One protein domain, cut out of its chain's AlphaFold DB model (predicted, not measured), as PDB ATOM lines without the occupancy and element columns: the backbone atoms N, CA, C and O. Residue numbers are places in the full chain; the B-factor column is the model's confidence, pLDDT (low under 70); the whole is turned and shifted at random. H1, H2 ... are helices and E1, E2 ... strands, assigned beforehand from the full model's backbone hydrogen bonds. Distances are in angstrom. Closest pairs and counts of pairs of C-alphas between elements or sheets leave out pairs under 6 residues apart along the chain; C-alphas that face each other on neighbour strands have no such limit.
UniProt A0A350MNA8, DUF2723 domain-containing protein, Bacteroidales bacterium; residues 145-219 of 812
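What this domain is: This is residues 145 to 219 of the 812 residues of the protein "DUF2723 domain-containing protein" of Bacteroidales bacterium (UniProt A0A350MNA8). With little regular structure, the printed part is a long, narrow two-stranded ribbon, E1 paired with E4 and farther out the hairpin E2 and E3, with H1 and loops at the other end. The 75 printed residues run E1, E2, E3, E4, H1, in two antiparallel sheets, E1 - E4 and E2 - E3; the class is mixed, with 29 residues in named elements. The whole is extended, radius of gyration of the C-alphas 18.5 A, a rod spanning 60 by 21 by 20 A.

How they stand to each other: E1, residues 152 to 156, and E4, residues 181 to 184, are antiparallel at 145 degrees; N 153 and O 183 are 2.8 A apart. E2, residues 161 to 164, and E3, residues 171 to 175, form an antiparallel hairpin at 137 degrees; N 163 and O 172 are 2.8 A apart. H1, residues 198 to 208, has every O i to N i+4 pair within hydrogen-bond range and is apart from E1, E2 and E3.

Where its parts are: E1 spans 11.1 A from C-alpha 152 at (113.461, 123.526, 110.564), E2 10.6 A, E3 11.9 A and E4 9.6 A. H1 spans 15.4 A to C-alpha 208 at (99.454, 104.709, 108.489).

The domain as a whole: The C-alphas farthest apart, of Thr 168 and Pro 211, are 59.8 A apart. The printed part has no cut; the link E4 to H1 is long. Residues 161, 169 and 173 to 180 have pLDDT under 70.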
ATOM      1  N   GLY A 145     102.412 120.141 118.009       92.75
ATOM      2  CA  GLY A 145     103.774 120.110 117.487       92.75
ATOM      3  C   GLY A 145     103.821 119.737 116.013       92.75
ATOM      4  O   GLY A 145     102.785 119.641 115.361       92.75
ATOM      5  N   SER A 146     105.024 119.504 115.516       92.62
ATOM      6  CA  SER A 146     105.280 119.211 114.109       92.62
ATOM      7  C   SER A 146     105.300 117.713 113.814       92.62
ATOM      8  O   SER A 146     105.542 116.892 114.707       92.62
ATOM      9  N   ASP A 147     105.014 117.363 112.564       94.06
ATOM     10  CA  ASP A 147     105.212 116.019 112.029       94.06
ATOM     11  C   ASP A 147     106.570 115.902 111.309       94.06
ATOM     12  O   ASP A 147     107.339 116.861 111.239       94.06
ATOM     13  N   PHE A 148     106.876 114.710 110.793       93.00
ATOM     14  CA  PHE A 148     108.156 114.412 110.150       93.00
ATOM     15  C   PHE A 148     108.423 115.206 108.856       93.00
ATOM     16  O   PHE A 148     109.576 115.290 108.442       93.00
ATOM     17  N   THR A 149     107.400 115.792 108.221       92.94
ATOM     18  CA  THR A 149     107.528 116.576 106.978       92.94
ATOM     19  C   THR A 149     107.838 118.054 107.215       92.94
ATOM     20  O   THR A 149     108.057 118.795 106.259       92.94
ATOM     21  N   ALA A 150     107.839 118.500 108.474       91.56
ATOM     22  CA  ALA A 150     108.080 119.895 108.813       91.56
ATOM     23  C   ALA A 150     109.570 120.251 108.717       91.56
ATOM     24  O   ALA A 150     110.426 119.558 109.267       91.56
ATOM     25  N   ASN A 151     109.891 121.370 108.074       89.56
ATOM     26  CA  ASN A 151     111.272 121.827 107.950       89.56
ATOM     27  C   ASN A 151     111.653 122.711 109.130       89.56
ATOM     28  O   ASN A 151     110.843 123.506 109.613       89.56
ATOM     29  N   VAL A 152     112.906 122.604 109.571       87.25
ATOM     30  CA  VAL A 152     113.461 123.526 110.564       87.25
ATOM     31  C   VAL A 152     113.736 124.866 109.880       87.25
ATOM     32  O   VAL A 152     114.538 124.937 108.956       87.25
ATOM     33  N   VAL A 153     113.068 125.926 110.336       89.12
ATOM     34  CA  VAL A 153     113.206 127.301 109.811       89.12
ATOM     35  C   VAL A 153     114.047 128.206 110.707       89.12
ATOM     36  O   VAL A 153     114.327 129.348 110.358       89.12
ATOM     37  N   GLY A 154     114.431 127.718 111.883       85.06
ATOM     38  CA  GLY A 154     115.279 128.443 112.816       85.06
ATOM     39  C   GLY A 154     115.372 127.732 114.155       85.06
ATOM     40  O   GLY A 154     114.822 126.647 114.337       85.06
ATOM     41  N   TYR A 155     116.040 128.369 115.108       81.06
ATOM     42  CA  TYR A 155     116.192 127.860 116.465       81.06
ATOM     43  C   TYR A 155     115.861 128.945 117.490       81.06
ATOM     44  O   TYR A 155     116.060 130.133 117.252       81.06
ATOM     45  N   THR A 156     115.343 128.533 118.644       81.06
ATOM     46  CA  THR A 156     115.137 129.396 119.814       81.06
ATOM     47  C   THR A 156     115.940 128.907 121.009       81.06
ATOM     48  O   THR A 156     116.288 127.727 121.116       81.06
ATOM     49  N   ASP A 157     116.186 129.821 121.944       77.81
ATOM     50  CA  ASP A 157     116.819 129.502 123.216       77.81
ATOM     51  C   ASP A 157     115.926 128.584 124.071       77.81
ATOM     52  O   ASP A 157     114.730 128.812 124.290       77.81
ATOM     53  N   GLY A 158     116.538 127.522 124.582       72.25
ATOM     54  CA  GLY A 158     115.999 126.655 125.614       72.25
ATOM     55  C   GLY A 158     116.009 127.305 127.001       72.25
ATOM     56  O   GLY A 158     116.259 128.496 127.178       72.25
ATOM     57  N   LYS A 159     115.690 126.512 128.030       73.75
ATOM     58  CA  LYS A 159     115.795 126.983 129.419       73.75
ATOM     59  C   LYS A 159     117.238 126.798 129.893       73.75
ATOM     60  O   LYS A 159     117.753 125.696 129.724       73.75
ATOM     61  N   PRO A 160     117.858 127.804 130.538       70.44
ATOM     62  CA  PRO A 160     119.204 127.647 131.067       70.44
ATOM     63  C   PRO A 160     119.230 126.565 132.150       70.44
ATOM     64  O   PRO A 160     118.395 126.558 133.062       70.44
ATOM     65  N   VAL A 161     120.209 125.672 132.054       68.56
ATOM     66  CA  VAL A 161     120.482 124.604 133.014       68.56
ATOM     67  C   VAL A 161     121.453 125.138 134.057       68.56
ATOM     68  O   VAL A 161     122.502 125.692 133.724       68.56
ATOM     69  N   TYR A 162     121.125 124.973 135.334       71.19
ATOM     70  CA  TYR A 162     121.960 125.421 136.448       71.19
ATOM     71  C   TYR A 162     122.666 124.233 137.101       71.19
ATOM     72  O   TYR A 162     122.099 123.151 137.203       71.19
ATOM     73  N   MET A 163     123.881 124.456 137.594       70.50
ATOM     74  CA  MET A 163     124.637 123.512 138.417       70.50
ATOM     75  C   MET A 163     125.156 124.192 139.681       70.50
ATOM     76  O   MET A 163     125.266 125.422 139.750       70.50
ATOM     77  N   LYS A 164     125.513 123.386 140.678       71.81
ATOM     78  CA  LYS A 164     126.271 123.852 141.833       71.81
ATOM     79  C   LYS A 164     127.706 124.184 141.413       71.81
ATOM     80  O   LYS A 164     128.397 123.369 140.809       71.81
ATOM     81  N   ASP A 165     128.160 125.384 141.743       74.69
ATOM     82  CA  ASP A 165     129.568 125.756 141.648       74.69
ATOM     83  C   ASP A 165     130.290 125.263 142.913       74.69
ATOM     84  O   ASP A 165     129.992 125.719 144.016       74.69
ATOM     85  N   GLU A 166     131.221 124.316 142.771       70.19
ATOM     86  CA  GLU A 166     131.887 123.678 143.922       70.19
ATOM     87  C   GLU A 166     132.834 124.620 144.682       70.19
ATOM     88  O   GLU A 166     133.133 124.373 145.847       70.19
ATOM     89  N   LYS A 167     133.283 125.727 144.071       73.00
ATOM     90  CA  LYS A 167     134.140 126.716 144.747       73.00
ATOM     91  C   LYS A 167     133.323 127.680 145.602       73.00
ATOM     92  O   LYS A 167     133.756 128.080 146.675       73.00
ATOM     93  N   THR A 168     132.154 128.082 145.111       72.25
ATOM     94  CA  THR A 168     131.321 129.116 145.746       72.25
ATOM     95  C   THR A 168     130.115 128.554 146.498       72.25
ATOM     96  O   THR A 168     129.497 129.278 147.277       72.25
ATOM     97  N   GLY A 169     129.749 127.291 146.263       68.88
ATOM     98  CA  GLY A 169     128.556 126.648 146.817       68.88
ATOM     99  C   GLY A 169     127.234 127.235 146.306       68.88
ATOM    100  O   GLY A 169     126.198 127.037 146.941       68.88
ATOM    101  N   ARG A 170     127.254 127.990 145.198       75.12
ATOM    102  CA  ARG A 170     126.102 128.730 144.647       75.12
ATOM    103  C   ARG A 170     125.628 128.142 143.319       75.12
ATOM    104  O   ARG A 170     126.363 127.411 142.663       75.12
ATOM    105  N   TYR A 171     124.410 128.493 142.897       70.62
ATOM    106  CA  TYR A 171     123.934 128.132 141.557       70.62
ATOM    107  C   TYR A 171     124.677 128.954 140.498       70.62
ATOM    108  O   TYR A 171     124.653 130.187 140.555       70.62
ATOM    109  N   LYS A 172     125.260 128.272 139.510       73.56
ATOM    110  CA  LYS A 172     125.886 128.836 138.310       73.56
ATOM    111  C   LYS A 172     125.261 128.204 137.070       73.56
ATOM    112  O   LYS A 172     124.863 127.045 137.105       73.56
ATOM    113  N   VAL A 173     125.158 128.953 135.976       67.94
ATOM    114  CA  VAL A 173     124.631 128.404 134.720       67.94
ATOM    115  C   VAL A 173     125.628 127.383 134.155       67.94
ATOM    116  O   VAL A 173     126.779 127.724 133.870       67.94
ATOM    117  N   LYS A 174     125.189 126.124 134.042       66.06
ATOM    118  CA  LYS A 174     125.906 125.036 133.366       66.06
ATOM    119  C   LYS A 174     125.832 125.252 131.862       66.06
ATOM    120  O   LYS A 174     126.874 125.340 131.226       66.06
ATOM    121  N   ASP A 175     124.629 125.423 131.334       66.06
ATOM    122  CA  ASP A 175     124.360 125.627 129.914       66.06
ATOM    123  C   ASP A 175     123.265 126.689 129.762       66.06
ATOM    124  O   ASP A 175     122.268 126.664 130.479       66.06
ATOM    125  N   ASN A 176     123.461 127.651 128.861       66.06
ATOM    126  CA  ASN A 176     122.439 128.652 128.554       66.06
ATOM    127  C   ASN A 176     121.344 128.094 127.632       66.06
ATOM    128  O   ASN A 176     120.317 128.747 127.474       66.06
ATOM    129  N   ALA A 177     121.562 126.911 127.045       67.69
ATOM    130  CA  ALA A 177     120.691 126.245 126.089       67.69
ATOM    131  C   ALA A 177     120.359 127.129 124.874       67.69
ATOM    132  O   ALA A 177     119.245 127.068 124.352       67.69
ATOM    133  N   LYS A 178     121.301 127.962 124.419       68.19
ATOM    134  CA  LYS A 178     121.072 128.884 123.297       68.19
ATOM    135  C   LYS A 178     120.848 128.132 121.990       68.19
ATOM    136  O   LYS A 178     121.563 127.173 121.728       68.19
ATOM    137  N   SER A 179     119.863 128.559 121.201       65.31
ATOM    138  CA  SER A 179     119.515 127.945 119.907       65.31
ATOM    139  C   SER A 179     119.326 126.416 119.945       65.31
ATOM    140  O   SER A 179     119.542 125.736 118.949       65.31
ATOM    141  N   THR A 180     118.905 125.842 121.078       67.75
ATOM    142  CA  THR A 180     118.756 124.379 121.222       67.75
ATOM    143  C   THR A 180     117.389 123.850 120.800       67.75
ATOM    144  O   THR A 180     117.204 122.639 120.681       67.75
ATOM    145  N   LYS A 181     116.398 124.725 120.591       76.31
ATOM    146  CA  LYS A 181     115.034 124.318 120.235       76.31
ATOM    147  C   LYS A 181     114.723 124.639 118.778       76.31
ATOM    148  O   LYS A 181     114.571 125.827 118.480       76.31
ATOM    149  N   PRO A 182     114.565 123.634 117.901       81.06
ATOM    150  CA  PRO A 182     114.178 123.877 116.520       81.06
ATOM    151  C   PRO A 182     112.777 124.497 116.447       81.06
ATOM    152  O   PRO A 182     111.862 124.115 117.181       81.06
ATOM    153  N   ILE A 183     112.631 125.468 115.551       84.31
ATOM    154  CA  ILE A 183     111.365 126.049 115.115       84.31
ATOM    155  C   ILE A 183     111.038 125.415 113.775       84.31
ATOM    156  O   ILE A 183     111.850 125.462 112.851       84.31
ATOM    157  N   TYR A 184     109.840 124.864 113.664       88.50
ATOM    158  CA  TYR A 184     109.373 124.222 112.446       88.50
ATOM    159  C   TYR A 184     108.398 125.119 111.672       88.50
ATOM    160  O   TYR A 184     107.666 125.910 112.271       88.50
ATOM    161  N   ASP A 185     108.360 124.982 110.348       90.75
ATOM    162  CA  ASP A 185     107.433 125.711 109.464       90.75
ATOM    163  C   ASP A 185     105.960 125.297 109.634       90.75
ATOM    164  O   ASP A 185     105.052 126.103 109.428       90.75
ATOM    165  N   SER A 186     105.714 124.049 110.032       90.50
ATOM    166  CA  SER A 186     104.386 123.451 110.135       90.50
ATOM    167  C   SER A 186     104.153 122.827 111.505       90.50
ATOM    168  O   SER A 186     105.046 122.224 112.099       90.50
ATOM    169  N   HIS A 187     102.930 122.966 112.010       92.69
ATOM    170  CA  HIS A 187     102.494 122.410 113.285       92.69
ATOM    171  C   HIS A 187     101.048 121.935 113.182       92.69
ATOM    172  O   HIS A 187     100.221 122.531 112.493       92.69
ATOM    173  N   MET A 188     100.716 120.909 113.954       94.00
ATOM    174  CA  MET A 188      99.369 120.377 114.041       94.00
ATOM    175  C   MET A 188      98.989 120.008 115.472       94.00
ATOM    176  O   MET A 188      99.821 119.870 116.374       94.00
ATOM    177  N   LEU A 189      97.688 119.814 115.668       93.69
ATOM    178  CA  LEU A 189      97.166 119.213 116.881       93.69
ATOM    179  C   LEU A 189      97.421 117.700 116.850       93.69
ATOM    180  O   LEU A 189      97.060 117.017 115.897       93.69
ATOM    181  N   PHE A 190      97.982 117.189 117.939       94.56
ATOM    182  CA  PHE A 190      98.156 115.770 118.234       94.56
ATOM    183  C   PHE A 190      99.007 114.970 117.220       94.56
ATOM    184  O   PHE A 190      98.609 113.879 116.799       94.56
ATOM    185  N   PRO A 191     100.212 115.443 116.844       95.81
ATOM    186  CA  PRO A 191     101.089 114.720 115.922       95.81
ATOM    187  C   PRO A 191     101.593 113.414 116.552       95.81
ATOM    188  O   PRO A 191     102.037 113.387 117.704       95.81
ATOM    189  N   ARG A 192     101.522 112.313 115.802       96.25
ATOM    190  CA  ARG A 192     102.014 110.973 116.204       96.25
ATOM    191  C   ARG A 192     103.250 110.492 115.436       96.25
ATOM    192  O   ARG A 192     103.933 109.581 115.886       96.25
ATOM    193  N   MET A 193     103.530 111.111 114.292       96.19
ATOM    194  CA  MET A 193     104.612 110.748 113.372       96.19
ATOM    195  C   MET A 193     105.533 111.963 113.249       96.19
ATOM    196  O   MET A 193     105.307 112.813 112.401       96.19
ATOM    197  N   TYR A 194     106.476 112.114 114.176       93.44
ATOM    198  CA  TYR A 194     107.290 113.335 114.312       93.44
ATOM    199  C   TYR A 194     108.764 113.126 113.964       93.44
ATOM    200  O   TYR A 194     109.489 114.089 113.749       93.44
ATOM    201  N   SER A 195     109.235 111.878 113.961       93.12
ATOM    202  CA  SER A 195     110.647 111.591 113.741       93.12
ATOM    203  C   SER A 195     111.014 111.702 112.265       93.12
ATOM    204  O   SER A 195     110.370 111.076 111.432       93.12
ATOM    205  N   GLN A 196     112.117 112.392 111.977       91.06
ATOM    206  CA  GLN A 196     112.623 112.618 110.619       91.06
ATOM    207  C   GLN A 196     113.648 111.574 110.145       91.06
ATOM    208  O   GLN A 196     114.116 111.648 109.016       91.06
ATOM    209  N   SER A 197     113.992 110.589 110.987       91.06
ATOM    210  CA  SER A 197     114.817 109.447 110.563       91.06
ATOM    211  C   SER A 197     114.175 108.703 109.388       91.06
ATOM    212  O   SER A 197     112.984 108.380 109.441       91.06
ATOM    213  N   TYR A 198     114.976 108.390 108.367       89.88
ATOM    214  CA  TYR A 198     114.538 107.703 107.152       89.88
ATOM    215  C   TYR A 198     113.776 106.407 107.461       89.88
ATOM    216  O   TYR A 198     112.648 106.236 106.996       89.88
ATOM    217  N   ASP A 199     114.328 105.549 108.323       89.69
ATOM    218  CA  ASP A 199     113.702 104.275 108.702       89.69
ATOM    219  C   ASP A 199     112.336 104.480 109.363       89.69
ATOM    220  O   ASP A 199     111.384 103.734 109.118       89.69
ATOM    221  N   HIS A 200     112.210 105.536 110.174       94.12
ATOM    222  CA  HIS A 200     110.956 105.836 110.854       94.12
ATOM    223  C   HIS A 200     109.897 106.319 109.866       94.12
ATOM    224  O   HIS A 200     108.737 105.926 109.968       94.12
ATOM    225  N   ILE A 201     110.296 107.128 108.880       93.19
ATOM    226  CA  ILE A 201     109.411 107.610 107.817       93.19
ATOM    227  C   ILE A 201     108.867 106.437 106.996       93.19
ATOM    228  O   ILE A 201     107.661 106.387 106.740       93.19
ATOM    229  N   GLN A 202     109.714 105.471 106.627       91.75
ATOM    230  CA  GLN A 202     109.262 104.289 105.884       91.75
ATOM    231  C   GLN A 202     108.222 103.494 106.678       91.75
ATOM    232  O   GLN A 202     107.155 103.155 106.161       91.75
ATOM    233  N   GLU A 203     108.465 103.265 107.968       92.62
ATOM    234  CA  GLU A 203     107.497 102.574 108.813       92.62
ATOM    235  C   GLU A 203     106.222 103.386 109.062       92.62
ATOM    236  O   GLU A 203     105.132 102.811 109.077       92.62
ATOM    237  N   TYR A 204     106.306 104.711 109.196       94.88
ATOM    238  CA  TYR A 204     105.126 105.570 109.265       94.88
ATOM    239  C   TYR A 204     104.238 105.384 108.038       94.88
ATOM    240  O   TYR A 204     103.036 105.156 108.203       94.88
ATOM    241  N   LYS A 205     104.815 105.403 106.827       93.12
ATOM    242  CA  LYS A 205     104.066 105.182 105.581       93.12
ATOM    243  C   LYS A 205     103.328 103.847 105.604       93.12
ATOM    244  O   LYS A 205     102.132 103.805 105.318       93.12
ATOM    245  N   ILE A 206     103.990 102.783 106.050       92.81
ATOM    246  CA  ILE A 206     103.408 101.436 106.095       92.81
ATOM    247  C   ILE A 206     102.304 101.324 107.157       92.81
ATOM    248  O   ILE A 206     101.215 100.819 106.879       92.81
ATOM    249  N   TRP A 207     102.544 101.801 108.380       95.06
ATOM    250  CA  TRP A 207     101.588 101.674 109.486       95.06
ATOM    251  C   TRP A 207     100.367 102.588 109.344       95.06
ATOM    252  O   TRP A 207      99.264 102.203 109.753       95.06
ATOM    253  N   ALA A 208     100.544 103.778 108.769       95.56
ATOM    254  CA  ALA A 208      99.454 104.709 108.489       95.56
ATOM    255  C   ALA A 208      98.732 104.411 107.162       95.56
ATOM    256  O   ALA A 208      97.606 104.875 106.977       95.56
ATOM    257  N   GLY A 209      99.331 103.604 106.274       93.62
ATOM    258  CA  GLY A 209      98.791 103.310 104.944       93.62
ATOM    259  C   GLY A 209      98.883 104.508 103.997       93.62
ATOM    260  O   GLY A 209      97.938 104.773 103.257       93.62
ATOM    261  N   MET A 210      99.986 105.258 104.072       93.50
ATOM    262  CA  MET A 210     100.253 106.405 103.202       93.50
ATOM    263  C   MET A 210     100.789 105.932 101.843       93.50
ATOM    264  O   MET A 210     101.468 104.903 101.780       93.50
ATOM    265  N   PRO A 211     100.515 106.670 100.752       89.56
ATOM    266  CA  PRO A 211     101.105 106.372  99.453       89.56
ATOM    267  C   PRO A 211     102.631 106.495  99.512       89.56
ATOM    268  O   PRO A 211     103.183 107.280 100.289       89.56
ATOM    269  N   ASN A 212     103.319 105.738  98.658       84.94
ATOM    270  CA  ASN A 212     104.767 105.843  98.516       84.94
ATOM    271  C   ASN A 212     105.153 107.042  97.630       84.94
ATOM    272  O   ASN A 212     105.720 106.879  96.556       84.94
ATOM    273  N   ASP A 213     104.792 108.238  98.083       85.50
ATOM    274  CA  ASP A 213     105.152 109.525  97.488       85.50
ATOM    275  C   ASP A 213     105.961 110.315  98.529       85.50
ATOM    276  O   ASP A 213     105.649 110.300  99.724       85.50
ATOM    277  N   GLU A 214     107.063 110.928  98.108       79.62
ATOM    278  CA  GLU A 214     107.921 111.746  98.973       79.62
ATOM    279  C   GLU A 214     107.309 113.119  99.264       79.62
ATOM    280  O   GLU A 214     107.570 113.693 100.317       79.62
ATOM    281  N   ASN A 215     106.426 113.607  98.391       84.62
ATOM    282  CA  ASN A 215     105.750 114.895  98.553       84.62
ATOM    283  C   ASN A 215     104.450 114.796  99.364       84.62
ATOM    284  O   ASN A 215     103.795 115.811  99.622       84.62
ATOM    285  N   TYR A 216     104.049 113.585  99.761       88.50
ATOM    286  CA  TYR A 216     102.828 113.374 100.523       88.50
ATOM    287  C   TYR A 216     102.951 113.953 101.936       88.50
ATOM    288  O   TYR A 216     103.753 113.487 102.747       88.50
ATOM    289  N   LYS A 217     102.109 114.942 102.252       90.50
ATOM    290  CA  LYS A 217     102.014 115.524 103.597       90.50
ATOM    291  C   LYS A 217     100.920 114.821 104.407       90.50
ATOM    292  O   LYS A 217      99.769 114.824 103.962       90.50
ATOM    293  N   PRO A 218     101.239 114.238 105.576       93.12
ATOM    294  CA  PRO A 218     100.264 113.512 106.379       93.12
ATOM    295  C   PRO A 218      99.192 114.450 106.945       93.12
ATOM    296  O   PRO A 218      99.475 115.540 107.438       93.12
ATOM    297  N   GLY A 219      97.936 114.010 106.912       94.38
ATOM    298  CA  GLY A 219      96.834 114.695 107.582       94.38
ATOM    299  C   GLY A 219      96.579 114.158 108.994       94.38
ATOM    300  O   GLY A 219      97.107 113.127 109.412       94.38
TER     301      GLY A 219